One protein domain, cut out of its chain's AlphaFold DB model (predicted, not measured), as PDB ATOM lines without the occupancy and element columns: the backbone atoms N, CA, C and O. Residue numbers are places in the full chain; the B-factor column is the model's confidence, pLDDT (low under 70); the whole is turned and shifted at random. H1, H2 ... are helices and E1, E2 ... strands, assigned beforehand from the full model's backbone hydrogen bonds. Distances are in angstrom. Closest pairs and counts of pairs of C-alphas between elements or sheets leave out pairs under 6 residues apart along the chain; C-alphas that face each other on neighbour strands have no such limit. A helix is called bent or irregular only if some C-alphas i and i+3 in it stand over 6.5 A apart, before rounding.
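AT A GLANCE: This is residues 2 to 184 of the 192 residues of an uncharacterized protein of Tenacibaculum skagerrakense (UniProt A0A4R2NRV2). Six long helices pack into a bundle, with H4 in its middle and H1, H2, H3, H6 and the bent but nearly straight H5 around it; a small sheet of E1 and E2 sits at one end. The printed part has 183 residues and is mostly helix, in the order H1 H2 H3 E1 H4 H5 E2 H6, with E1 and E2 antiparallel. It is compact, with a radius of gyration of the C-alphas of 16.3 A and spans of 46 by 34 by 33 A.

HOW THE PARTS SIT: E1, residues 78 to 80, and E2, residues 146 to 148, are antiparallel neighbours, with N 79 and O 147 within hydrogen-bond range at 3.0 A. H4, residues 91 to 112, is the hub. H3, residues 52 to 74, touches H4 at a steep tilt of 40 degrees; the closest C-alphas, Gly 62 and Phe 92, are 4.3 A apart. H1, residues 2 to 22, touches H4 with residues 4 to 8 alone, closest at the C-alphas of Ile 4 and Ile 105, 6.8 A. H2, residues 26 to 46, touches H4 with residues 30 to 37 alone, closest at the C-alphas of Ile 33 and Phe 93, 6.4 A. H5, residues 118 to 142, was assigned as one helix by its hydrogen bonds but is bent: C-alphas 130 and 133 are 6.6 A apart, and arms H5a (118 to 130) and H5b (133 to 142) stand at 13 degrees. H6, residues 159 to 182, touches H5a, closest at the C-alphas of Ala 130 and Ile 166, 5.0 A. In H1, H2, H3, H4, H5a, H5b and H6 every O i to N i+4 pair is within hydrogen-bond range.

IN THESE COORDINATES: H1 begins at C-alpha 2 (139.849, 96.093, 62.651) and H6, 34.3 A long, ends at C-alpha 182 (134.961, 128.293, 68.553). H3 is 33.1 A long and H4 31.5 A.

THE WHOLE: The farthest C-alphas, Ser 84 and Glu 115, are 49.9 A apart. The printed part has no cut and no long link. No printed residue is under 70.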
ATOM      1  N   GLN A   2     139.136  97.169  61.914       87.44
ATOM      2  CA  GLN A   2     139.849  96.093  62.651       87.44
ATOM      3  C   GLN A   2     141.383  96.227  62.596       87.44
ATOM      4  O   GLN A   2     142.053  96.183  63.623       87.44
ATOM      5  N   LYS A   3     141.931  96.497  61.403       92.44
ATOM      6  CA  LYS A   3     143.370  96.738  61.190       92.44
ATOM      7  C   LYS A   3     143.903  97.929  61.996       92.44
ATOM      8  O   LYS A   3     145.018  97.860  62.511       92.44
ATOM      9  N   ILE A   4     143.119  99.006  62.118       92.06
ATOM     10  CA  ILE A   4     143.477 100.190  62.918       92.06
ATOM     11  C   ILE A   4     143.579  99.798  64.389       92.06
ATOM     12  O   ILE A   4     144.596 100.084  65.024       92.06
ATOM     13  N   LEU A   5     142.543  99.149  64.925       92.62
ATOM     14  CA  LEU A   5     142.496  98.772  66.336       92.62
ATOM     15  C   LEU A   5     143.637  97.813  66.666       92.62
ATOM     16  O   LEU A   5     144.455  98.137  67.519       92.62
ATOM     17  N   PHE A   6     143.792  96.730  65.901       94.38
ATOM     18  CA  PHE A   6     144.868  95.758  66.098       94.38
ATOM     19  C   PHE A   6     146.257  96.413  66.110       94.38
ATOM     20  O   PHE A   6     147.022  96.252  67.060       94.38
ATOM     21  N   LYS A   7     146.570  97.230  65.093       94.94
ATOM     22  CA  LYS A   7     147.865  97.918  64.989       94.94
ATOM     23  C   LYS A   7     148.149  98.802  66.203       94.94
ATOM     24  O   LYS A   7     149.290  98.857  66.657       94.94
ATOM     25  N   ASN A   8     147.159  99.552  66.685       93.69
ATOM     26  CA  ASN A   8     147.375 100.468  67.803       93.69
ATOM     27  C   ASN A   8     147.358  99.744  69.156       93.69
ATOM     28  O   ASN A   8     148.130 100.130  70.028       93.69
ATOM     29  N   THR A   9     146.604  98.653  69.302       94.69
ATOM     30  CA  THR A   9     146.683  97.767  70.472       94.69
ATOM     31  C   THR A   9     148.073  97.143  70.593       94.69
ATOM     32  O   THR A   9     148.658  97.187  71.668       94.69
ATOM     33  N   VAL A  10     148.667  96.657  69.496       96.00
ATOM     34  CA  VAL A  10     150.046  96.125  69.514       96.00
ATOM     35  C   VAL A  10     151.056  97.190  69.950       96.00
ATOM     36  O   VAL A  10     151.915  96.917  70.783       96.00
ATOM     37  N   LYS A  11     150.951  98.425  69.437       93.69
ATOM     38  CA  LYS A  11     151.827  99.525  69.880       93.69
ATOM     39  C   LYS A  11     151.669  99.827  71.369       93.69
ATOM     40  O   LYS A  11     152.670 100.088  72.027       93.69
ATOM     41  N   LEU A  12     150.434  99.824  71.866       95.31
ATOM     42  CA  LEU A  12     150.133 100.057  73.274       95.31
ATOM     43  C   LEU A  12     150.734  98.953  74.148       95.31
ATOM     44  O   LEU A  12     151.371  99.271  75.144       95.31
ATOM     45  N   ILE A  13     150.614  97.686  73.733       96.75
ATOM     46  CA  ILE A  13     151.252  96.559  74.420       96.75
ATOM     47  C   ILE A  13     152.766  96.763  74.470       96.75
ATOM     48  O   ILE A  13     153.341  96.724  75.549       96.75
ATOM     49  N   ILE A  14     153.411  97.064  73.339       95.50
ATOM     50  CA  ILE A  14     154.860  97.317  73.298       95.50
ATOM     51  C   ILE A  14     155.250  98.468  74.235       95.50
ATOM     52  O   ILE A  14     156.243  98.359  74.946       95.50
ATOM     53  N   ALA A  15     154.480  99.559  74.259       94.25
ATOM     54  CA  ALA A  15     154.744 100.693  75.141       94.25
ATOM     55  C   ALA A  15     154.584 100.324  76.626       94.25
ATOM     56  O   ALA A  15     155.458 100.654  77.424       94.25
ATOM     57  N   GLY A  16     153.516  99.605  76.983       95.38
ATOM     58  CA  GLY A  16     153.278  99.128  78.346       95.38
ATOM     59  C   GLY A  16     154.355  98.153  78.819       95.38
ATOM     60  O   GLY A  16     154.853  98.294  79.930       95.38
ATOM     61  N   LEU A  17     154.784  97.223  77.956       96.81
ATOM     62  CA  LEU A  17     155.899  96.314  78.239       96.81
ATOM     63  C   LEU A  17     157.221  97.075  78.400       96.81
ATOM     64  O   LEU A  17     157.988  96.776  79.309       96.81
ATOM     65  N   LEU A  18     157.493  98.065  77.541       95.56
ATOM     66  CA  LEU A  18     158.707  98.880  77.619       95.56
ATOM     67  C   LEU A  18     158.779  99.638  78.945       95.56
ATOM     68  O   LEU A  18     159.822  99.610  79.591       95.56
ATOM     69  N   ILE A  19     157.681 100.279  79.358       95.75
ATOM     70  CA  ILE A  19     157.601 100.949  80.663       95.75
ATOM     71  C   ILE A  19     157.751  99.911  81.776       95.75
ATOM     72  O   ILE A  19     158.626 100.055  82.620       95.75
ATOM     73  N   GLY A  20     156.977  98.827  81.727       95.56
ATOM     74  CA  GLY A  20     156.964  97.802  82.763       95.56
ATOM     75  C   GLY A  20     158.307  97.119  83.000       95.56
ATOM     76  O   GLY A  20     158.720  96.981  84.144       95.56
ATOM     77  N   PHE A  21     159.047  96.743  81.958       95.94
ATOM     78  CA  PHE A  21     160.344  96.077  82.133       95.94
ATOM     79  C   PHE A  21     161.493  97.031  82.466       95.94
ATOM     80  O   PHE A  21     162.492  96.605  83.049       95.94
ATOM     81  N   LEU A  22     161.390  98.303  82.075       95.44
ATOM     82  CA  LEU A  22     162.490  99.258  82.203       95.44
ATOM     83  C   LEU A  22     162.232 100.351  83.241       95.44
ATOM     84  O   LEU A  22     163.043 101.268  83.307       95.44
ATOM     85  N   HIS A  23     161.150 100.296  84.028       93.56
ATOM     86  CA  HIS A  23     160.705 101.400  84.898       93.56
ATOM     87  C   HIS A  23     161.787 101.925  85.848       93.56
ATOM     88  O   HIS A  23     161.885 103.137  86.043       93.56
ATOM     89  N   LYS A  24     162.669 101.040  86.328       94.56
ATOM     90  CA  LYS A  24     163.859 101.393  87.122       94.56
ATOM     91  C   LYS A  24     164.831 102.353  86.421       94.56
ATOM     92  O   LYS A  24     165.591 103.076  87.059       94.56
ATOM     93  N   TYR A  25     164.820 102.383  85.092       95.94
ATOM     94  CA  TYR A  25     165.605 103.284  84.253       95.94
ATOM     95  C   TYR A  25     164.782 104.515  83.840       95.94
ATOM     96  O   TYR A  25     164.666 104.822  82.652       95.94
ATOM     97  N   ASP A  26     164.226 105.230  84.823       94.75
ATOM     98  CA  ASP A  26     163.274 106.341  84.645       94.75
ATOM     99  C   ASP A  26     163.657 107.310  83.505       94.75
ATOM    100  O   ASP A  26     162.916 107.495  82.536       94.75
ATOM    101  N   LEU A  27     164.869 107.870  83.561       95.56
ATOM    102  CA  LEU A  27     165.355 108.818  82.551       95.56
ATOM    103  C   LEU A  27     165.546 108.196  81.163       95.56
ATOM    104  O   LEU A  27     165.346 108.879  80.159       95.56
ATOM    105  N   ILE A  28     165.925 106.917  81.095       95.62
ATOM    106  CA  ILE A  28     166.108 106.216  79.819       95.62
ATOM    107  C   ILE A  28     164.748 106.033  79.150       95.62
ATOM    108  O   ILE A  28     164.613 106.343  77.968       95.62
ATOM    109  N   ILE A  29     163.723 105.605  79.895       95.50
ATOM    110  CA  ILE A  29     162.358 105.522  79.358       95.50
ATOM    111  C   ILE A  29     161.889 106.900  78.905       95.50
ATOM    112  O   ILE A  29     161.387 107.026  77.788       95.50
ATOM    113  N   ALA A  30     162.068 107.932  79.735       96.06
ATOM    114  CA  ALA A  30     161.650 109.287  79.393       96.06
ATOM    115  C   ALA A  30     162.268 109.733  78.057       96.06
ATOM    116  O   ALA A  30     161.549 110.206  77.175       96.06
ATOM    117  N   LEU A  31     163.569 109.487  77.861       96.69
ATOM    118  CA  LEU A  31     164.267 109.770  76.608       96.69
ATOM    119  C   LEU A  31     163.732 108.935  75.434       96.69
ATOM    120  O   LEU A  31     163.496 109.482  74.358       96.69
ATOM    121  N   LEU A  32     163.506 107.631  75.617       95.62
ATOM    122  CA  LEU A  32     162.984 106.754  74.562       95.62
ATOM    123  C   LEU A  32     161.586 107.181  74.098       95.62
ATOM    124  O   LEU A  32     161.335 107.270  72.891       95.62
ATOM    125  N   ILE A  33     160.685 107.483  75.037       95.12
ATOM    126  CA  ILE A  33     159.340 107.968  74.711       95.12
ATOM    127  C   ILE A  33     159.443 109.348  74.054       95.12
ATOM    128  O   ILE A  33     158.827 109.565  73.013       95.12
ATOM    129  N   PHE A  34     160.271 110.252  74.578       95.44
ATOM    130  CA  PHE A  34     160.487 111.574  73.990       95.44
ATOM    131  C   PHE A  34     160.982 111.506  72.536       95.44
ATOM    132  O   PHE A  34     160.391 112.128  71.650       95.44
ATOM    133  N   LEU A  35     161.996 110.686  72.244       96.12
ATOM    134  CA  LEU A  35     162.487 110.474  70.877       96.12
ATOM    135  C   LEU A  35     161.402 109.876  69.974       96.12
ATOM    136  O   LEU A  35     161.238 110.291  68.821       96.12
ATOM    137  N   LYS A  36     160.609 108.931  70.496       94.06
ATOM    138  CA  LYS A  36     159.479 108.353  69.762       94.06
ATOM    139  C   LYS A  36     158.406 109.395  69.437       94.06
ATOM    140  O   LYS A  36     157.816 109.349  68.348       94.06
ATOM    141  N   LEU A  37     158.155 110.321  70.356       93.25
ATOM    142  CA  LEU A  37     157.224 111.429  70.185       93.25
ATOM    143  C   LEU A  37     157.737 112.413  69.136       93.25
ATOM    144  O   LEU A  37     157.003 112.685  68.189       93.25
ATOM    145  N   ILE A  38     159.003 112.845  69.212       93.94
ATOM    146  CA  ILE A  38     159.635 113.691  68.180       93.94
ATOM    147  C   ILE A  38     159.499 113.044  66.806       93.94
ATOM    148  O   ILE A  38     159.023 113.678  65.867       93.94
ATOM    149  N   HIS A  39     159.856 111.763  66.682       94.44
ATOM    150  CA  HIS A  39     159.720 111.040  65.421       94.44
ATOM    151  C   HIS A  39     158.267 111.042  64.915       94.44
ATOM    152  O   HIS A  39     158.020 111.179  63.717       94.44
ATOM    153  N   THR A  40     157.295 110.907  65.817       92.31
ATOM    154  CA  THR A  40     155.868 110.932  65.475       92.31
ATOM    155  C   THR A  40     155.422 112.309  64.987       92.31
ATOM    156  O   THR A  40     154.755 112.386  63.954       92.31
ATOM    157  N   PHE A  41     155.814 113.383  65.677       92.44
ATOM    158  CA  PHE A  41     155.535 114.757  65.257       92.44
ATOM    159  C   PHE A  41     156.186 115.071  63.909       92.44
ATOM    160  O   PHE A  41     155.499 115.524  62.996       92.44
ATOM    161  N   HIS A  42     157.469 114.737  63.746       93.00
ATOM    162  CA  HIS A  42     158.216 114.934  62.502       93.00
ATOM    163  C   HIS A  42     157.584 114.201  61.321       93.00
ATOM    164  O   HIS A  42     157.407 114.767  60.244       93.00
ATOM    165  N   ARG A  43     157.188 112.938  61.520       93.12
ATOM    166  CA  ARG A  43     156.498 112.159  60.486       93.12
ATOM    167  C   ARG A  43     155.161 112.793  60.103       93.12
ATOM    168  O   ARG A  43     154.852 112.852  58.919       93.12
ATOM    169  N   ASN A  44     154.372 113.245  61.077       88.44
ATOM    170  CA  ASN A  44     153.074 113.866  60.808       88.44
ATOM    171  C   ASN A  44     153.228 115.217  60.093       88.44
ATOM    172  O   ASN A  44     152.431 115.506  59.203       88.44
ATOM    173  N   TYR A  45     154.265 115.987  60.439       89.19
ATOM    174  CA  TYR A  45     154.633 117.231  59.763       89.19
ATOM    175  C   TYR A  45     155.035 116.976  58.307       89.19
ATOM    176  O   TYR A  45     154.457 117.563  57.403       89.19
ATOM    177  N   LYS A  46     155.933 116.011  58.055       89.56
ATOM    178  CA  LYS A  46     156.323 115.618  56.689       89.56
ATOM    179  C   LYS A  46     155.166 115.096  55.834       89.56
ATOM    180  O   LYS A  46     155.229 115.200  54.617       89.56
ATOM    181  N   ALA A  47     154.155 114.495  56.454       86.88
ATOM    182  CA  ALA A  47     152.984 113.958  55.766       86.88
ATOM    183  C   ALA A  47     151.844 114.982  55.594       86.88
ATOM    184  O   ALA A  47     150.766 114.584  55.167       86.88
ATOM    185  N   ASP A  48     152.047 116.245  55.989       82.00
ATOM    186  CA  ASP A  48     151.026 117.309  55.994       82.00
ATOM    187  C   ASP A  48     149.732 116.916  56.741       82.00
ATOM    188  O   ASP A  48     148.607 117.264  56.401       82.00
ATOM    189  N   THR A  49     149.902 116.111  57.793       81.62
ATOM    190  CA  THR A  49     148.821 115.666  58.696       81.62
ATOM    191  C   THR A  49     148.987 116.229  60.102       81.62
ATOM    192  O   THR A  49     148.334 115.776  61.044       81.62
ATOM    193  N   PHE A  50     149.918 117.166  60.271       86.00
ATOM    194  CA  PHE A  50     150.177 117.792  61.551       86.00
ATOM    195  C   PHE A  50     149.057 118.773  61.883       86.00
ATOM    196  O   PHE A  50     148.728 119.654  61.097       86.00
ATOM    197  N   SER A  51     148.507 118.632  63.083       87.25
ATOM    198  CA  SER A  51     147.547 119.576  63.635       87.25
ATOM    199  C   SER A  51     148.157 120.278  64.840       87.25
ATOM    200  O   SER A  51     148.773 119.646  65.700       87.25
ATOM    201  N   ILE A  52     147.934 121.583  64.956       90.25
ATOM    202  CA  ILE A  52     148.306 122.324  66.162       90.25
ATOM    203  C   ILE A  52     147.535 121.813  67.393       90.25
ATOM    204  O   ILE A  52     148.098 121.747  68.484       90.25
ATOM    205  N   MET A  53     146.294 121.339  67.217       92.88
ATOM    206  CA  MET A  53     145.505 120.733  68.299       92.88
ATOM    207  C   MET A  53     146.091 119.400  68.767       92.88
ATOM    208  O   MET A  53     145.967 119.047  69.939       92.88
ATOM    209  N   PHE A  54     146.782 118.677  67.881       92.38
ATOM    210  CA  PHE A  54     147.517 117.470  68.249       92.38
ATOM    211  C   PHE A  54     148.676 117.785  69.210       92.38
ATOM    212  O   PHE A  54     148.863 117.070  70.194       92.38
ATOM    213  N   LEU A  55     149.413 118.877  68.976       94.44
ATOM    214  CA  LEU A  55     150.483 119.327  69.874       94.44
ATOM    215  C   LEU A  55     149.933 119.898  71.187       94.44
ATOM    216  O   LEU A  55     150.394 119.509  72.259       94.44
ATOM    217  N   ILE A  56     148.934 120.782  71.120       95.81
ATOM    218  CA  ILE A  56     148.327 121.378  72.319       95.81
ATOM    219  C   ILE A  56     147.736 120.286  73.208       95.81
ATOM    220  O   ILE A  56     148.001 120.261  74.406       95.81
ATOM    221  N   GLY A  57     146.992 119.341  72.631       96.50
ATOM    222  CA  GLY A  57     146.409 118.250  73.398       96.50
ATOM    223  C   GLY A  57     147.446 117.313  74.018       96.50
ATOM    224  O   GLY A  57     147.236 116.854  75.141       96.50
ATOM    225  N   PHE A  58     148.590 117.094  73.360       97.06
ATOM    226  CA  PHE A  58     149.727 116.388  73.957       97.06
ATOM    227  C   PHE A  58     150.248 117.116  75.205       97.06
ATOM    228  O   PHE A  58     150.358 116.497  76.263       97.06
ATOM    229  N   ILE A  59     150.514 118.424  75.099       97.88
ATOM    230  CA  ILE A  59     151.052 119.231  76.206       97.88
ATOM    231  C   ILE A  59     150.051 119.298  77.363       97.88
ATOM    232  O   ILE A  59     150.415 119.029  78.506       97.88
ATOM    233  N   VAL A  60     148.785 119.614  77.071       98.06
ATOM    234  CA  VAL A  60     147.727 119.745  78.082       98.06
ATOM    235  C   VAL A  60     147.503 118.421  78.802       98.06
ATOM    236  O   VAL A  60     147.464 118.402  80.028       98.06
ATOM    237  N   THR A  61     147.411 117.306  78.071       98.00
ATOM    238  CA  THR A  61     147.193 115.994  78.701       98.00
ATOM    239  C   THR A  61     148.394 115.562  79.530       98.00
ATOM    240  O   THR A  61     148.208 115.072  80.639       98.00
ATOM    241  N   GLY A  62     149.616 115.781  79.037       98.00
ATOM    242  CA  GLY A  62     150.831 115.503  79.800       98.00
ATOM    243  C   GLY A  62     150.894 116.302  81.104       98.00
ATOM    244  O   GLY A  62     151.202 115.740  82.151       98.00
ATOM    245  N   ALA A  63     150.559 117.596  81.060       98.12
ATOM    246  CA  ALA A  63     150.593 118.474  82.230       98.12
ATOM    247  C   ALA A  63     149.493 118.145  83.251       98.12
ATOM    248  O   ALA A  63     149.774 118.035  84.443       98.12
ATOM    249  N   VAL A  64     148.251 117.957  82.788       98.12
ATOM    250  CA  VAL A  64     147.118 117.581  83.650       98.12
ATOM    251  C   VAL A  64     147.356 116.212  84.280       98.12
ATOM    252  O   VAL A  64     147.145 116.056  85.479       98.12
ATOM    253  N   GLY A  65     147.843 115.248  83.497       97.38
ATOM    254  CA  GLY A  65     148.237 113.936  83.998       97.38
ATOM    255  C   GLY A  65     149.257 114.056  85.122       97.38
ATOM    256  O   GLY A  65     148.988 113.646  86.243       97.38
ATOM    257  N   LEU A  66     150.380 114.734  84.862       97.56
ATOM    258  CA  LEU A  66     151.436 114.936  85.856       97.56
ATOM    259  C   LEU A  66     150.930 115.598  87.149       97.56
ATOM    260  O   LEU A  66     151.359 115.226  88.238       97.56
ATOM    261  N   PHE A  67     150.004 116.555  87.040       97.94
ATOM    262  CA  PHE A  67     149.375 117.190  88.197       97.94
ATOM    263  C   PHE A  67     148.591 116.187  89.059       97.94
ATOM    264  O   PHE A  67     148.779 116.151  90.277       97.94
ATOM    265  N   PHE A  68     147.757 115.340  88.448       96.94
ATOM    266  CA  PHE A  68     147.018 114.308  89.181       96.94
ATOM    267  C   PHE A  68     147.931 113.221  89.755       96.94
ATOM    268  O   PHE A  68     147.686 112.767  90.870       96.94
ATOM    269  N   GLU A  69     149.007 112.863  89.054       97.19
ATOM    270  CA  GLU A  69     150.026 111.928  89.550       97.19
ATOM    271  C   GLU A  69     150.734 112.458  90.794       97.19
ATOM    272  O   GLU A  69     150.917 111.748  91.787       97.19
ATOM    273  N   TYR A  70     151.082 113.742  90.779       97.31
ATOM    274  CA  TYR A  70     151.687 114.393  91.930       97.31
ATOM    275  C   TYR A  70     150.741 114.400  93.135       97.31
ATOM    276  O   TYR A  70     151.151 114.066  94.246       97.31
ATOM    277  N   ILE A  71     149.461 114.722  92.928       97.19
ATOM    278  CA  ILE A  71     148.447 114.667  93.989       97.19
ATOM    279  C   ILE A  71     148.295 113.236  94.511       97.19
ATOM    280  O   ILE A  71     148.402 113.008  95.714       97.19
ATOM    281  N   GLY A  72     148.080 112.263  93.627       96.62
ATOM    282  CA  GLY A  72     147.808 110.880  94.010       96.62
ATOM    283  C   GLY A  72     148.922 110.241  94.827       96.62
ATOM    284  O   GLY A  72     148.656 109.625  95.861       96.62
ATOM    285  N   THR A  73     150.169 110.465  94.416       97.06
ATOM    286  CA  THR A  73     151.352 110.010  95.157       97.06
ATOM    287  C   THR A  73     151.544 110.776  96.469       97.06
ATOM    288  O   THR A  73     151.883 110.169  97.482       97.06
ATOM    289  N   SER A  74     151.247 112.083  96.511       97.06
ATOM    290  CA  SER A  74     151.325 112.887  97.748       97.06
ATOM    291  C   SER A  74     150.341 112.403  98.819       97.06
ATOM    292  O   SER A  74     150.679 112.356 100.001       97.06
ATOM    293  N   TYR A  75     149.135 112.002  98.409       96.56
ATOM    294  CA  TYR A  75     148.109 111.437  99.294       96.56
ATOM    295  C   TYR A  75     148.229 109.916  99.486       96.56
ATOM    296  O   TYR A  75     147.378 109.321 100.148       96.56
ATOM    297  N   LYS A  76     149.284 109.280  98.954       95.19
ATOM    298  CA  LYS A  76     149.551 107.835  99.067       95.19
ATOM    299  C   LYS A  76     148.411 106.955  98.537       95.19
ATOM    300  O   LYS A  76     148.136 105.884  99.073       95.19
ATOM    301  N   TYR A  77     147.731 107.397  97.480       95.94
ATOM    302  CA  TYR A  77     146.752 106.560  96.781       95.94
ATOM    303  C   TYR A  77     147.426 105.509  95.892       95.94
ATOM    304  O   TYR A  77     146.866 104.427  95.691       95.94
ATOM    305  N   TRP A  78     148.623 105.810  95.392       96.69
ATOM    306  CA  TRP A  78     149.532 104.874  94.739       96.69
ATOM    307  C   TRP A  78     150.981 105.298  94.937       96.69
ATOM    308  O   TRP A  78     151.259 106.453  95.268       96.69
ATOM    309  N   GLU A  79     151.892 104.362  94.703       96.38
ATOM    310  CA  GLU A  79     153.331 104.588  94.762       96.38
ATOM    311  C   GLU A  79     154.044 103.914  93.589       96.38
ATOM    312  O   GLU A  79     153.713 102.790  93.205       96.38
ATOM    313  N   TYR A  80     155.020 104.617  93.016       97.25
ATOM    314  CA  TYR A  80     155.897 104.092  91.974       97.25
ATOM    315  C   TYR A  80     157.066 103.337  92.593       97.25
ATOM    316  O   TYR A  80     157.624 103.769  93.601       97.25
ATOM    317  N   HIS A  81     157.459 102.232  91.969       96.06
ATOM    318  CA  HIS A  81     158.548 101.399  92.467       96.06
ATOM    319  C   HIS A  81     159.862 101.679  91.732       96.06
ATOM    320  O   HIS A  81     159.867 102.160  90.598       96.06
ATOM    321  N   ASP A  82     160.978 101.349  92.384       94.25
ATOM    322  CA  ASP A  82     162.330 101.322  91.807       94.25
ATOM    323  C   ASP A  82     162.798 102.626  91.137       94.25
ATOM    324  O   ASP A  82     163.687 102.626  90.282       94.25
ATOM    325  N   ILE A  83     162.239 103.763  91.556       92.44
ATOM    326  CA  ILE A  83     162.635 105.097  91.104       92.44
ATOM    327  C   ILE A  83     162.966 106.001  92.294       92.44
ATOM    328  O   ILE A  83     162.398 105.886  93.374       92.44
ATOM    329  N   SER A  84     163.882 106.949  92.093       90.31
ATOM    330  CA  SER A  84     164.340 107.862  93.151       90.31
ATOM    331  C   SER A  84     163.488 109.130  93.300       90.31
ATOM    332  O   SER A  84     163.845 110.026  94.063       90.31
ATOM    333  N   ARG A  85     162.422 109.273  92.506       92.06
ATOM    334  CA  ARG A  85     161.562 110.462  92.439       92.06
ATOM    335  C   ARG A  85     160.154 110.088  92.871       92.06
ATOM    336  O   ARG A  85     159.726 108.967  92.636       92.06
ATOM    337  N   GLN A  86     159.415 111.055  93.411       92.62
ATOM    338  CA  GLN A  86     157.999 110.868  93.739       92.62
ATOM    339  C   GLN A  86     157.168 110.501  92.501       92.62
ATOM    340  O   GLN A  86     156.321 109.616  92.549       92.62
ATOM    341  N   VAL A  87     157.424 111.203  91.396       96.00
ATOM    342  CA  VAL A  87     156.724 111.038  90.125       96.00
ATOM    343  C   VAL A  87     157.783 110.801  89.041       96.00
ATOM    344  O   VAL A  87     158.690 111.633  88.907       96.00
ATOM    345  N   PRO A  88     157.734 109.681  88.297       96.25
ATOM    346  CA  PRO A  88     158.716 109.388  87.260       96.25
ATOM    347  C   PRO A  88     158.746 110.444  86.147       96.25
ATOM    348  O   PRO A  88     157.715 110.970  85.723       96.25
ATOM    349  N   ALA A  89     159.936 110.709  85.608       96.56
ATOM    350  CA  ALA A  89     160.140 111.669  84.524       96.56
ATOM    351  C   ALA A  89     159.441 111.260  83.218       96.56
ATOM    352  O   ALA A  89     159.130 112.116  82.386       96.56
ATOM    353  N   TRP A  90     159.176 109.967  83.017       96.12
ATOM    354  CA  TRP A  90     158.477 109.488  81.824       96.12
ATOM    355  C   TRP A  90     156.967 109.769  81.819       96.12
ATOM    356  O   TRP A  90     156.354 109.684  80.753       96.12
ATOM    357  N   LEU A  91     156.349 110.135  82.950       96.62
ATOM    358  CA  LEU A  91     154.885 110.232  83.050       96.62
ATOM    359  C   LEU A  91     154.263 111.307  82.178       96.62
ATOM    360  O   LEU A  91     153.256 111.039  81.526       96.62
ATOM    361  N   PHE A  92     154.876 112.490  82.106       97.56
ATOM    362  CA  PHE A  92     154.407 113.545  81.205       97.56
ATOM    363  C   PHE A  92     154.289 113.012  79.766       97.56
ATOM    364  O   PHE A  92     153.285 113.219  79.079       97.56
ATOM    365  N   PHE A  93     155.299 112.253  79.330       97.31
ATOM    366  CA  PHE A  93     155.337 111.657  78.000       97.31
ATOM    367  C   PHE A  93     154.376 110.474  77.847       97.31
ATOM    368  O   PHE A  93     153.836 110.295  76.757       97.31
ATOM    369  N   ALA A  94     154.132 109.687  78.896       96.19
ATOM    370  CA  ALA A  94     153.166 108.589  78.870       96.19
ATOM    371  C   ALA A  94     151.723 109.104  78.762       96.19
ATOM    372  O   ALA A  94     150.992 108.674  77.868       96.19
ATOM    373  N   TRP A  95     151.344 110.094  79.575       97.69
ATOM    374  CA  TRP A  95     150.034 110.752  79.512       97.69
ATOM    375  C   TRP A  95     149.798 111.433  78.158       97.69
ATOM    376  O   TRP A  95     148.781 111.205  77.493       97.69
ATOM    377  N   GLY A  96     150.776 112.209  77.681       96.75
ATOM    378  CA  GLY A  96     150.724 112.787  76.340       96.75
ATOM    379  C   GLY A  96     150.719 111.721  75.231       96.75
ATOM    380  O   GLY A  96     150.030 111.861  74.220       96.75
ATOM    381  N   GLY A  97     151.441 110.615  75.416       95.50
ATOM    382  CA  GLY A  97     151.469 109.472  74.503       95.50
ATOM    383  C   GLY A  97     150.126 108.746  74.405       95.50
ATOM    384  O   GLY A  97     149.716 108.352  73.306       95.50
ATOM    385  N   ALA A  98     149.397 108.631  75.517       95.88
ATOM    386  CA  ALA A  98     148.029 108.126  75.548       95.88
ATOM    387  C   ALA A  98     147.088 109.045  74.751       95.88
ATOM    388  O   ALA A  98     146.337 108.570  73.890       95.88
ATOM    389  N   PHE A  99     147.197 110.368  74.925       96.44
ATOM    390  CA  PHE A  99     146.469 111.332  74.089       96.44
ATOM    391  C   PHE A  99     146.786 111.155  72.598       96.44
ATOM    392  O   PHE A  99     145.879 111.037  71.775       96.44
ATOM    393  N   ILE A 100     148.064 111.069  72.236       95.00
ATOM    394  CA  ILE A 100     148.484 110.894  70.842       95.00
ATOM    395  C   ILE A 100     147.917 109.607  70.246       95.00
ATOM    396  O   ILE A 100     147.442 109.607  69.109       95.00
ATOM    397  N   THR A 101     147.949 108.516  71.007       94.56
ATOM    398  CA  THR A 101     147.426 107.219  70.571       94.56
ATOM    399  C   THR A 101     145.925 107.304  70.314       94.56
ATOM    400  O   THR A 101     145.468 106.952  69.225       94.56
ATOM    401  N   THR A 102     145.161 107.845  71.265       95.81
ATOM    402  CA  THR A 102     143.705 107.999  71.122       95.81
ATOM    403  C   THR A 102     143.335 108.956  69.983       95.81
ATOM    404  O   THR A 102     142.444 108.644  69.192       95.81
ATOM    405  N   TYR A 103     144.050 110.076  69.822       95.31
ATOM    406  CA  TYR A 103     143.880 110.996  68.692       95.31
ATOM    407  C   TYR A 103     144.138 110.294  67.354       95.31
ATOM    408  O   TYR A 103     143.318 110.373  66.442       95.31
ATOM    409  N   GLN A 104     145.248 109.560  67.228       93.56
ATOM    410  CA  GLN A 104     145.611 108.881  65.983       93.56
ATOM    411  C   GLN A 104     144.620 107.787  65.595       93.56
ATOM    412  O   GLN A 104     144.373 107.613  64.400       93.56
ATOM    413  N   ILE A 105     144.084 107.039  66.563       95.19
ATOM    414  CA  ILE A 105     143.054 106.025  66.300       95.19
ATOM    415  C   ILE A 105     141.796 106.704  65.761       95.19
ATOM    416  O   ILE A 105     141.309 106.303  64.706       95.19
ATOM    417  N   LYS A 106     141.318 107.764  66.427       94.88
ATOM    418  CA  LYS A 106     140.140 108.524  65.981       94.88
ATOM    419  C   LYS A 106     140.337 109.115  64.593       94.88
ATOM    420  O   LYS A 106     139.512 108.881  63.723       94.88
ATOM    421  N   MET A 107     141.469 109.777  64.354       93.56
ATOM    422  CA  MET A 107     141.823 110.297  63.034       93.56
ATOM    423  C   MET A 107     141.779 109.200  61.963       93.56
ATOM    424  O   MET A 107     141.223 109.418  60.895       93.56
ATOM    425  N   GLN A 108     142.362 108.024  62.221       93.69
ATOM    426  CA  GLN A 108     142.341 106.913  61.262       93.69
ATOM    427  C   GLN A 108     140.913 106.415  60.999       93.69
ATOM    428  O   GLN A 108     140.564 106.178  59.848       93.69
ATOM    429  N   ILE A 109     140.082 106.295  62.039       94.62
ATOM    430  CA  ILE A 109     138.685 105.866  61.902       94.62
ATOM    431  C   ILE A 109     137.872 106.897  61.114       94.62
ATOM    432  O   ILE A 109     137.169 106.516  60.188       94.62
ATOM    433  N   TYR A 110     137.991 108.187  61.433       93.25
ATOM    434  CA  TYR A 110     137.231 109.248  60.763       93.25
ATOM    435  C   TYR A 110     137.677 109.452  59.310       93.25
ATOM    436  O   TYR A 110     136.859 109.811  58.474       93.25
ATOM    437  N   LYS A 111     138.946 109.160  58.979       91.56
ATOM    438  CA  LYS A 111     139.409 109.095  57.580       91.56
ATOM    439  C   LYS A 111     138.835 107.897  56.823       91.56
ATOM    440  O   LYS A 111     138.503 108.040  55.656       91.56
ATOM    441  N   GLU A 112     138.755 106.721  57.452       93.56
ATOM    442  CA  GLU A 112     138.172 105.526  56.818       93.56
ATOM    443  C   GLU A 112     136.641 105.613  56.696       93.56
ATOM    444  O   GLU A 112     136.072 104.993  55.802       93.56
ATOM    445  N   LEU A 113     135.980 106.356  57.589       92.94
ATOM    446  CA  LEU A 113     134.523 106.468  57.692       92.94
ATOM    447  C   LEU A 113     134.111 107.953  57.832       92.94
ATOM    448  O   LEU A 113     133.797 108.397  58.941       92.94
ATOM    449  N   PRO A 114     134.128 108.741  56.740       89.19
ATOM    450  CA  PRO A 114     133.871 110.186  56.796       89.19
ATOM    451  C   PRO A 114     132.420 110.536  57.169       89.19
ATOM    452  O   PRO A 114     132.187 111.501  57.894       89.19
ATOM    453  N   GLU A 115     131.461 109.694  56.772       92.25
ATOM    454  CA  GLU A 115     130.012 109.906  56.945       92.25
ATOM    455  C   GLU A 115     129.483 109.572  58.356       92.25
ATOM    456  O   GLU A 115     128.277 109.444  58.574       92.25
ATOM    457  N   LEU A 116     130.364 109.376  59.343       93.00
ATOM    458  CA  LEU A 116     129.935 109.090  60.714       93.00
ATOM    459  C   LEU A 116     129.222 110.300  61.329       93.00
ATOM    460  O   LEU A 116     129.775 111.402  61.379       93.00
ATOM    461  N   SER A 117     128.038 110.059  61.894       93.50
ATOM    462  CA  SER A 117     127.311 111.069  62.663       93.50
ATOM    463  C   SER A 117     128.073 111.473  63.929       93.50
ATOM    464  O   SER A 117     128.839 110.688  64.501       93.50
ATOM    465  N   ASP A 118     127.823 112.690  64.411       89.12
ATOM    466  CA  ASP A 118     128.482 113.225  65.608       89.12
ATOM    467  C   ASP A 118     128.231 112.367  66.856       89.12
ATOM    468  O   ASP A 118     129.144 112.151  67.653       89.12
ATOM    469  N   ASN A 119     127.035 111.782  66.980       91.75
ATOM    470  CA  ASN A 119     126.714 110.853  68.066       91.75
ATOM    471  C   ASN A 119     127.604 109.603  68.018       91.75
ATOM    472  O   ASN A 119     128.146 109.187  69.040       91.75
ATOM    473  N   ILE A 120     127.823 109.020  66.835       94.25
ATOM    474  CA  ILE A 120     128.701 107.848  66.700       94.25
ATOM    475  C   ILE A 120     130.158 108.234  66.992       94.25
ATOM    476  O   ILE A 120     130.858 107.502  67.694       94.25
ATOM    477  N   LYS A 121     130.615 109.402  66.526       92.50
ATOM    478  CA  LYS A 121     131.957 109.925  66.838       92.50
ATOM    479  C   LYS A 121     132.162 110.115  68.345       92.50
ATOM    480  O   LYS A 121     133.249 109.801  68.845       92.50
ATOM    481  N   LEU A 122     131.128 110.557  69.064       91.88
ATOM    482  CA  LEU A 122     131.123 110.689  70.520       91.88
ATOM    483  C   LEU A 122     131.283 109.330  71.215       91.88
ATOM    484  O   LEU A 122     132.180 109.178  72.045       91.88
ATOM    485  N   TYR A 123     130.483 108.326  70.838       93.56
ATOM    486  CA  TYR A 123     130.593 106.974  71.402       93.56
ATOM    487  C   TYR A 123     131.957 106.339  71.121       93.56
ATOM    488  O   TYR A 123     132.581 105.785  72.026       93.56
ATOM    489  N   ILE A 124     132.465 106.475  69.891       94.69
ATOM    490  CA  ILE A 124     133.814 106.022  69.522       94.69
ATOM    491  C   ILE A 124     134.860 106.697  70.407       94.69
ATOM    492  O   ILE A 124     135.773 106.035  70.902       94.69
ATOM    493  N   THR A 125     134.726 108.006  70.632       93.44
ATOM    494  CA  THR A 125     135.644 108.740  71.500       93.44
ATOM    495  C   THR A 125     135.614 108.196  72.915       93.44
ATOM    496  O   THR A 125     136.683 107.883  73.432       93.44
ATOM    497  N   LEU A 126     134.426 108.033  73.504       93.62
ATOM    498  CA  LEU A 126     134.259 107.511  74.859       93.62
ATOM    499  C   LEU A 126     134.898 106.123  75.015       93.62
ATOM    500  O   LEU A 126     135.662 105.899  75.948       93.62
ATOM    501  N   ILE A 127     134.655 105.215  74.064       94.88
ATOM    502  CA  ILE A 127     135.230 103.863  74.076       94.88
ATOM    503  C   ILE A 127     136.760 103.913  73.977       94.88
ATOM    504  O   ILE A 127     137.456 103.241  74.735       94.88
ATOM    505  N   ILE A 128     137.307 104.721  73.064       95.31
ATOM    506  CA  ILE A 128     138.759 104.808  72.854       95.31
ATOM    507  C   ILE A 128     139.467 105.388  74.082       95.31
ATOM    508  O   ILE A 128     140.496 104.846  74.487       95.31
ATOM    509  N   VAL A 129     138.942 106.472  74.666       92.94
ATOM    510  CA  VAL A 129     139.557 107.101  75.848       92.94
ATOM    511  C   VAL A 129     139.389 106.263  77.112       92.94
ATOM    512  O   VAL A 129     140.206 106.390  78.014       92.94
ATOM    513  N   ALA A 130     138.382 105.389  77.169       90.75
ATOM    514  CA  ALA A 130     138.221 104.451  78.273       90.75
ATOM    515  C   ALA A 130     139.183 103.268  78.181       90.75
ATOM    516  O   ALA A 130     139.845 102.927  79.157       90.75
ATOM    517  N   LEU A 131     139.271 102.638  77.010       93.38
ATOM    518  CA  LEU A 131     139.982 101.371  76.882       93.38
ATOM    519  C   LEU A 131     141.495 101.549  76.771       93.38
ATOM    520  O   LEU A 131     142.238 100.844  77.447       93.38
ATOM    521  N   PHE A 132     141.976 102.458  75.919       95.31
ATOM    522  CA  PHE A 132     143.405 102.505  75.587       95.31
ATOM    523  C   PHE A 132     144.290 102.975  76.754       95.31
ATOM    524  O   PHE A 132     145.272 102.290  77.039       95.31
ATOM    525  N   PRO A 133     143.984 104.086  77.452       94.94
ATOM    526  CA  PRO A 133     144.773 104.510  78.609       94.94
ATOM    527  C   PRO A 133     144.770 103.460  79.727       94.94
ATOM    528  O   PRO A 133     145.836 103.007  80.140       94.94
ATOM    529  N   ALA A 134     143.584 102.989  80.134       95.19
ATOM    530  CA  ALA A 134     143.453 102.006  81.208       95.19
ATOM    531  C   ALA A 134     144.163 100.682  80.877       95.19
ATOM    532  O   ALA A 134     144.834 100.115  81.732       95.19
ATOM    533  N   PHE A 135     144.077 100.200  79.631       96.38
ATOM    534  CA  PHE A 135     144.770  98.975  79.230       96.38
ATOM    535  C   PHE A 135     146.299  99.129  79.265       96.38
ATOM    536  O   PHE A 135     146.994  98.203  79.676       96.38
ATOM    537  N   GLY A 136     146.828 100.299  78.892       95.44
ATOM    538  CA  GLY A 136     148.253 100.602  79.048       95.44
ATOM    539  C   GLY A 136     148.705 100.552  80.510       95.44
ATOM    540  O   GLY A 136     149.725  99.930  80.809       95.44
ATOM    541  N   GLU A 137     147.916 101.139  81.415       95.19
ATOM    542  CA  GLU A 137     148.182 101.083  82.859       95.19
ATOM    543  C   GLU A 137     148.151  99.662  83.408       95.19
ATOM    544  O   GLU A 137     149.062  99.270  84.133       95.19
ATOM    545  N   MET A 138     147.149  98.864  83.026       97.19
ATOM    546  CA  MET A 138     147.050  97.467  83.456       97.19
ATOM    547  C   MET A 138     148.332  96.699  83.119       97.19
ATOM    548  O   MET A 138     148.859  95.992  83.971       97.19
ATOM    549  N   ILE A 139     148.883  96.864  81.914       97.50
ATOM    550  CA  ILE A 139     150.133  96.188  81.533       97.50
ATOM    551  C   ILE A 139     151.291  96.634  82.435       97.50
ATOM    552  O   ILE A 139     152.002  95.790  82.977       97.50
ATOM    553  N   ALA A 140     151.472  97.942  82.618       96.25
ATOM    554  CA  ALA A 140     152.583  98.477  83.400       96.25
ATOM    555  C   ALA A 140     152.505  98.080  84.889       96.25
ATOM    556  O   ALA A 140     153.521  97.704  85.479       96.25
ATOM    557  N   ILE A 141     151.312  98.090  85.487       95.88
ATOM    558  CA  ILE A 141     151.091  97.695  86.890       95.88
ATOM    559  C   ILE A 141     151.345  96.206  87.096       95.88
ATOM    560  O   ILE A 141     152.007  95.833  88.060       95.88
ATOM    561  N   ASN A 142     150.873  95.345  86.189       96.69
ATOM    562  CA  ASN A 142     151.116  93.901  86.310       96.69
ATOM    563  C   ASN A 142     152.598  93.531  86.105       96.69
ATOM    564  O   ASN A 142     153.003  92.432  86.469       96.69
ATOM    565  N   LEU A 143     153.408  94.450  85.571       96.75
ATOM    566  CA  LEU A 143     154.870  94.344  85.513       96.75
ATOM    567  C   LEU A 143     155.584  95.031  86.690       96.75
ATOM    568  O   LEU A 143     156.811  95.086  86.708       96.75
ATOM    569  N   GLY A 144     154.838  95.535  87.676       95.50
ATOM    570  CA  GLY A 144     155.383  96.070  88.922       95.50
ATOM    571  C   GLY A 144     155.809  97.536  88.872       95.50
ATOM    572  O   GLY A 144     156.512  97.967  89.774       95.50
ATOM    573  N   THR A 145     155.383  98.313  87.869       96.38
ATOM    574  CA  THR A 145     155.798  99.726  87.723       96.38
ATOM    575  C   THR A 145     155.324 100.608  88.891       96.38
ATOM    576  O   THR A 145     156.045 101.499  89.339       96.38
ATOM    577  N   TRP A 146     154.097 100.388  89.368       96.94
ATOM    578  CA  TRP A 146     153.519 101.057  90.537       96.94
ATOM    579  C   TRP A 146     152.399 100.211  91.134       96.94
ATOM    580  O   TRP A 146     151.858  99.322  90.469       96.94
ATOM    581  N   THR A 147     152.014 100.523  92.370       95.88
ATOM    582  CA  THR A 147     150.886  99.883  93.052       95.88
ATOM    583  C   THR A 147     149.874 100.917  93.507       95.88
ATOM    584  O   THR A 147     150.219 101.886  94.171       95.88
ATOM    585  N   TYR A 148     148.597 100.673  93.218       96.50
ATOM    586  CA  TYR A 148     147.499 101.395  93.857       96.50
ATOM    587  C   TYR A 148     147.161 100.799  95.227       96.50
ATOM    588  O   TYR A 148     147.056  99.580  95.367       96.50
ATOM    589  N   HIS A 149     146.864 101.637  96.215       95.50
ATOM    590  CA  HIS A 149     146.426 101.204  97.549       95.50
ATOM    591  C   HIS A 149     144.895 101.179  97.709       95.50
ATOM    592  O   HIS A 149     144.377 100.651  98.688       95.50
ATOM    593  N   LEU A 150     144.154 101.710  96.732       93.94
ATOM    594  CA  LEU A 150     142.689 101.757  96.742       93.94
ATOM    595  C   LEU A 150     142.046 100.379  96.452       93.94
ATOM    596  O   LEU A 150     142.619  99.582  95.702       93.94
ATOM    597  N   PRO A 151     140.852 100.087  97.011       95.12
ATOM    598  CA  PRO A 151     140.140  98.823  96.801       95.12
ATOM    599  C   PRO A 151     139.483  98.724  95.409       95.12
ATOM    600  O   PRO A 151     139.529  99.661  94.614       95.12
ATOM    601  N   TYR A 152     138.840  97.579  95.138       95.94
ATOM    602  CA  TYR A 152     138.074  97.287  93.912       95.94
ATOM    603  C   TYR A 152     138.901  97.450  92.631       95.94
ATOM    604  O   TYR A 152     138.717  98.390  91.859       95.94
ATOM    605  N   LYS A 153     139.841  96.525  92.413       95.56
ATOM    606  CA  LYS A 153     140.796  96.573  91.301       95.56
ATOM    607  C   LYS A 153     140.404  95.628  90.170       95.56
ATOM    608  O   LYS A 153     140.001  94.495  90.415       95.56
ATOM    609  N   VAL A 154     140.628  96.070  88.940       95.19
ATOM    610  CA  VAL A 154     140.573  95.260  87.720       95.19
ATOM    611  C   VAL A 154     141.978  95.246  87.128       95.19
ATOM    612  O   VAL A 154     142.513  96.297  86.787       95.19
ATOM    613  N   PHE A 155     142.609  94.068  87.074       95.12
ATOM    614  CA  PHE A 155     144.010  93.908  86.644       95.12
ATOM    615  C   PHE A 155     144.979  94.893  87.328       95.12
ATOM    616  O   PHE A 155     145.862  95.457  86.691       95.12
ATOM    617  N   GLY A 156     144.797  95.128  88.631       93.56
ATOM    618  CA  GLY A 156     145.644  96.026  89.423       93.56
ATOM    619  C   GLY A 156     145.230  97.503  89.414       93.56
ATOM    620  O   GLY A 156     145.634  98.226  90.324       93.56
ATOM    621  N   VAL A 157     144.370  97.940  88.486       96.00
ATOM    622  CA  VAL A 157     143.861  99.323  88.422       96.00
ATOM    623  C   VAL A 157     142.539  99.441  89.201       96.00
ATOM    624  O   VAL A 157     141.589  98.721  88.887       96.00
ATOM    625  N   PRO A 158     142.418 100.329  90.203       96.25
ATOM    626  CA  PRO A 158     141.157 100.600  90.893       96.25
ATOM    627  C   PRO A 158     140.073 101.118  89.945       96.25
ATOM    628  O   PRO A 158     140.348 101.946  89.075       96.25
ATOM    629  N   LEU A 159     138.815 100.731  90.170       95.81
ATOM    630  CA  LEU A 159     137.677 101.227  89.380       95.81
ATOM    631  C   LEU A 159     137.582 102.761  89.382       95.81
ATOM    632  O   LEU A 159     137.246 103.360  88.362       95.81
ATOM    633  N   ILE A 160     137.925 103.403  90.503       95.00
ATOM    634  CA  ILE A 160     137.940 104.867  90.604       95.00
ATOM    635  C   ILE A 160     139.052 105.507  89.761       95.00
ATOM    636  O   ILE A 160     138.830 106.570  89.190       95.00
ATOM    637  N   ALA A 161     140.206 104.847  89.613       94.25
ATOM    638  CA  ALA A 161     141.277 105.313  88.734       94.25
ATOM    639  C   ALA A 161     140.868 105.175  87.260       94.25
ATOM    640  O   ALA A 161     141.018 106.121  86.494       94.25
ATOM    641  N   ILE A 162     140.228 104.059  86.883       95.25
ATOM    642  CA  ILE A 162     139.647 103.888  85.537       95.25
ATOM    643  C   ILE A 162     138.622 104.995  85.245       95.25
ATOM    644  O   ILE A 162     138.668 105.619  84.185       95.25
ATOM    645  N   ALA A 163     137.720 105.278  86.189       95.69
ATOM    646  CA  ALA A 163     136.746 106.357  86.047       95.69
ATOM    647  C   ALA A 163     137.425 107.732  85.913       95.69
ATOM    648  O   ALA A 163     137.053 108.510  85.033       95.69
ATOM    649  N   ALA A 164     138.447 108.016  86.727       94.88
ATOM    650  CA  ALA A 164     139.211 109.259  86.655       94.88
ATOM    651  C   ALA A 164     139.907 109.427  85.295       94.88
ATOM    652  O   ALA A 164     139.789 110.489  84.685       94.88
ATOM    653  N   LEU A 165     140.546 108.376  84.773       94.25
ATOM    654  CA  LEU A 165     141.168 108.378  83.443       94.25
ATOM    655  C   LEU A 165     140.157 108.718  82.347       94.25
ATOM    656  O   LEU A 165     140.411 109.599  81.521       94.25
ATOM    657  N   ILE A 166     138.990 108.064  82.367       95.31
ATOM    658  CA  ILE A 166     137.904 108.333  81.419       95.31
ATOM    659  C   ILE A 166     137.495 109.803  81.497       95.31
ATOM    660  O   ILE A 166     137.475 110.487  80.474       95.31
ATOM    661  N   ILE A 167     137.195 110.294  82.702       96.50
ATOM    662  CA  ILE A 167     136.715 111.662  82.924       96.50
ATOM    663  C   ILE A 167     137.758 112.676  82.458       96.50
ATOM    664  O   ILE A 167     137.408 113.592  81.714       96.50
ATOM    665  N   ILE A 168     139.027 112.515  82.835       96.25
ATOM    666  CA  ILE A 168     140.104 113.446  82.482       96.25
ATOM    667  C   ILE A 168     140.294 113.487  80.964       96.25
ATOM    668  O   ILE A 168     140.197 114.558  80.360       96.25
ATOM    669  N   HIS A 169     140.503 112.338  80.314       95.50
ATOM    670  CA  HIS A 169     140.742 112.303  78.870       95.50
ATOM    671  C   HIS A 169     139.532 112.779  78.061       95.50
ATOM    672  O   HIS A 169     139.693 113.486  77.060       95.50
ATOM    673  N   PHE A 170     138.319 112.425  78.486       95.56
ATOM    674  CA  PHE A 170     137.095 112.875  77.832       95.56
ATOM    675  C   PHE A 170     136.865 114.380  78.020       95.56
ATOM    676  O   PHE A 170     136.518 115.077  77.068       95.56
ATOM    677  N   THR A 171     137.136 114.909  79.215       96.31
ATOM    678  CA  THR A 171     137.042 116.347  79.505       96.31
ATOM    679  C   THR A 171     138.031 117.137  78.659       96.31
ATOM    680  O   THR A 171     137.631 118.088  77.990       96.31
ATOM    681  N   ILE A 172     139.295 116.708  78.597       96.31
ATOM    682  CA  ILE A 172     140.305 117.336  77.733       96.31
ATOM    683  C   ILE A 172     139.854 117.296  76.271       96.31
ATOM    684  O   ILE A 172     139.947 118.307  75.575       96.31
ATOM    685  N   HIS A 173     139.313 116.168  75.799       94.56
ATOM    686  CA  HIS A 173     138.785 116.080  74.439       94.56
ATOM    687  C   HIS A 173     137.677 117.110  74.175       94.56
ATOM    688  O   HIS A 173     137.727 117.792  73.152       94.56
ATOM    689  N   ASN A 174     136.709 117.246  75.081       94.69
ATOM    690  CA  ASN A 174     135.607 118.197  74.925       94.69
ATOM    691  C   ASN A 174     136.076 119.651  74.993       94.69
ATOM    692  O   ASN A 174     135.619 120.467  74.196       94.69
ATOM    693  N   ILE A 175     137.022 119.970  75.881       96.06
ATOM    694  CA  ILE A 175     137.638 121.300  75.962       96.06
ATOM    695  C   ILE A 175     138.319 121.643  74.633       96.06
ATOM    696  O   ILE A 175     138.059 122.701  74.059       96.06
ATOM    697  N   LEU A 176     139.143 120.735  74.101       95.62
ATOM    698  CA  LEU A 176     139.809 120.941  72.814       95.62
ATOM    699  C   LEU A 176     138.798 121.059  71.670       95.62
ATOM    700  O   LEU A 176     138.922 121.971  70.858       95.62
ATOM    701  N   SER A 177     137.772 120.204  71.631       94.38
ATOM    702  CA  SER A 177     136.684 120.271  70.644       94.38
ATOM    703  C   SER A 177     135.982 121.629  70.668       94.38
ATOM    704  O   SER A 177     135.854 122.287  69.636       94.38
ATOM    705  N   PHE A 178     135.620 122.106  71.860       95.06
ATOM    706  CA  PHE A 178     134.992 123.408  72.054       95.06
ATOM    707  C   PHE A 178     135.871 124.556  71.543       95.06
ATOM    708  O   PHE A 178     135.410 125.365  70.737       95.06
ATOM    709  N   PHE A 179     137.142 124.620  71.956       95.19
ATOM    710  CA  PHE A 179     138.051 125.684  71.519       95.19
ATOM    711  C   PHE A 179     138.350 125.629  70.021       95.19
ATOM    712  O   PHE A 179     138.407 126.675  69.375       95.19
ATOM    713  N   THR A 180     138.494 124.428  69.463       94.62
ATOM    714  CA  THR A 180     138.753 124.225  68.032       94.62
ATOM    715  C   THR A 180     137.581 124.741  67.199       94.62
ATOM    716  O   THR A 180     137.788 125.549  66.292       94.62
ATOM    717  N   LYS A 181     136.345 124.358  67.560       93.81
ATOM    718  CA  LYS A 181     135.113 124.820  66.900       93.81
ATOM    719  C   LYS A 181     134.915 126.325  67.054       93.81
ATOM    720  O   LYS A 181     134.671 127.013  66.068       93.81
ATOM    721  N   LYS A 182     135.086 126.854  68.271       94.88
ATOM    722  CA  LYS A 182     134.961 128.293  68.553       94.88
ATOM    723  C   LYS A 182     135.970 129.133  67.764       94.88
ATOM    724  O   LYS A 182     135.652 130.253  67.382       94.88
ATOM    725  N   SER A 183     137.166 128.600  67.523       93.25
ATOM    726  CA  SER A 183     138.245 129.300  66.814       93.25
ATOM    727  C   SER A 183     138.252 129.044  65.302       93.25
ATOM    728  O   SER A 183     139.133 129.549  64.613       93.25
ATOM    729  N   GLY A 184     137.324 128.234  64.774       91.88
ATOM    730  CA  GLY A 184     137.263 127.887  63.348       91.88
ATOM    731  C   GLY A 184     138.468 127.089  62.830       91.88
ATOM    732  O   GLY A 184     138.693 127.025  61.623       91.88
TER     733      GLY A 184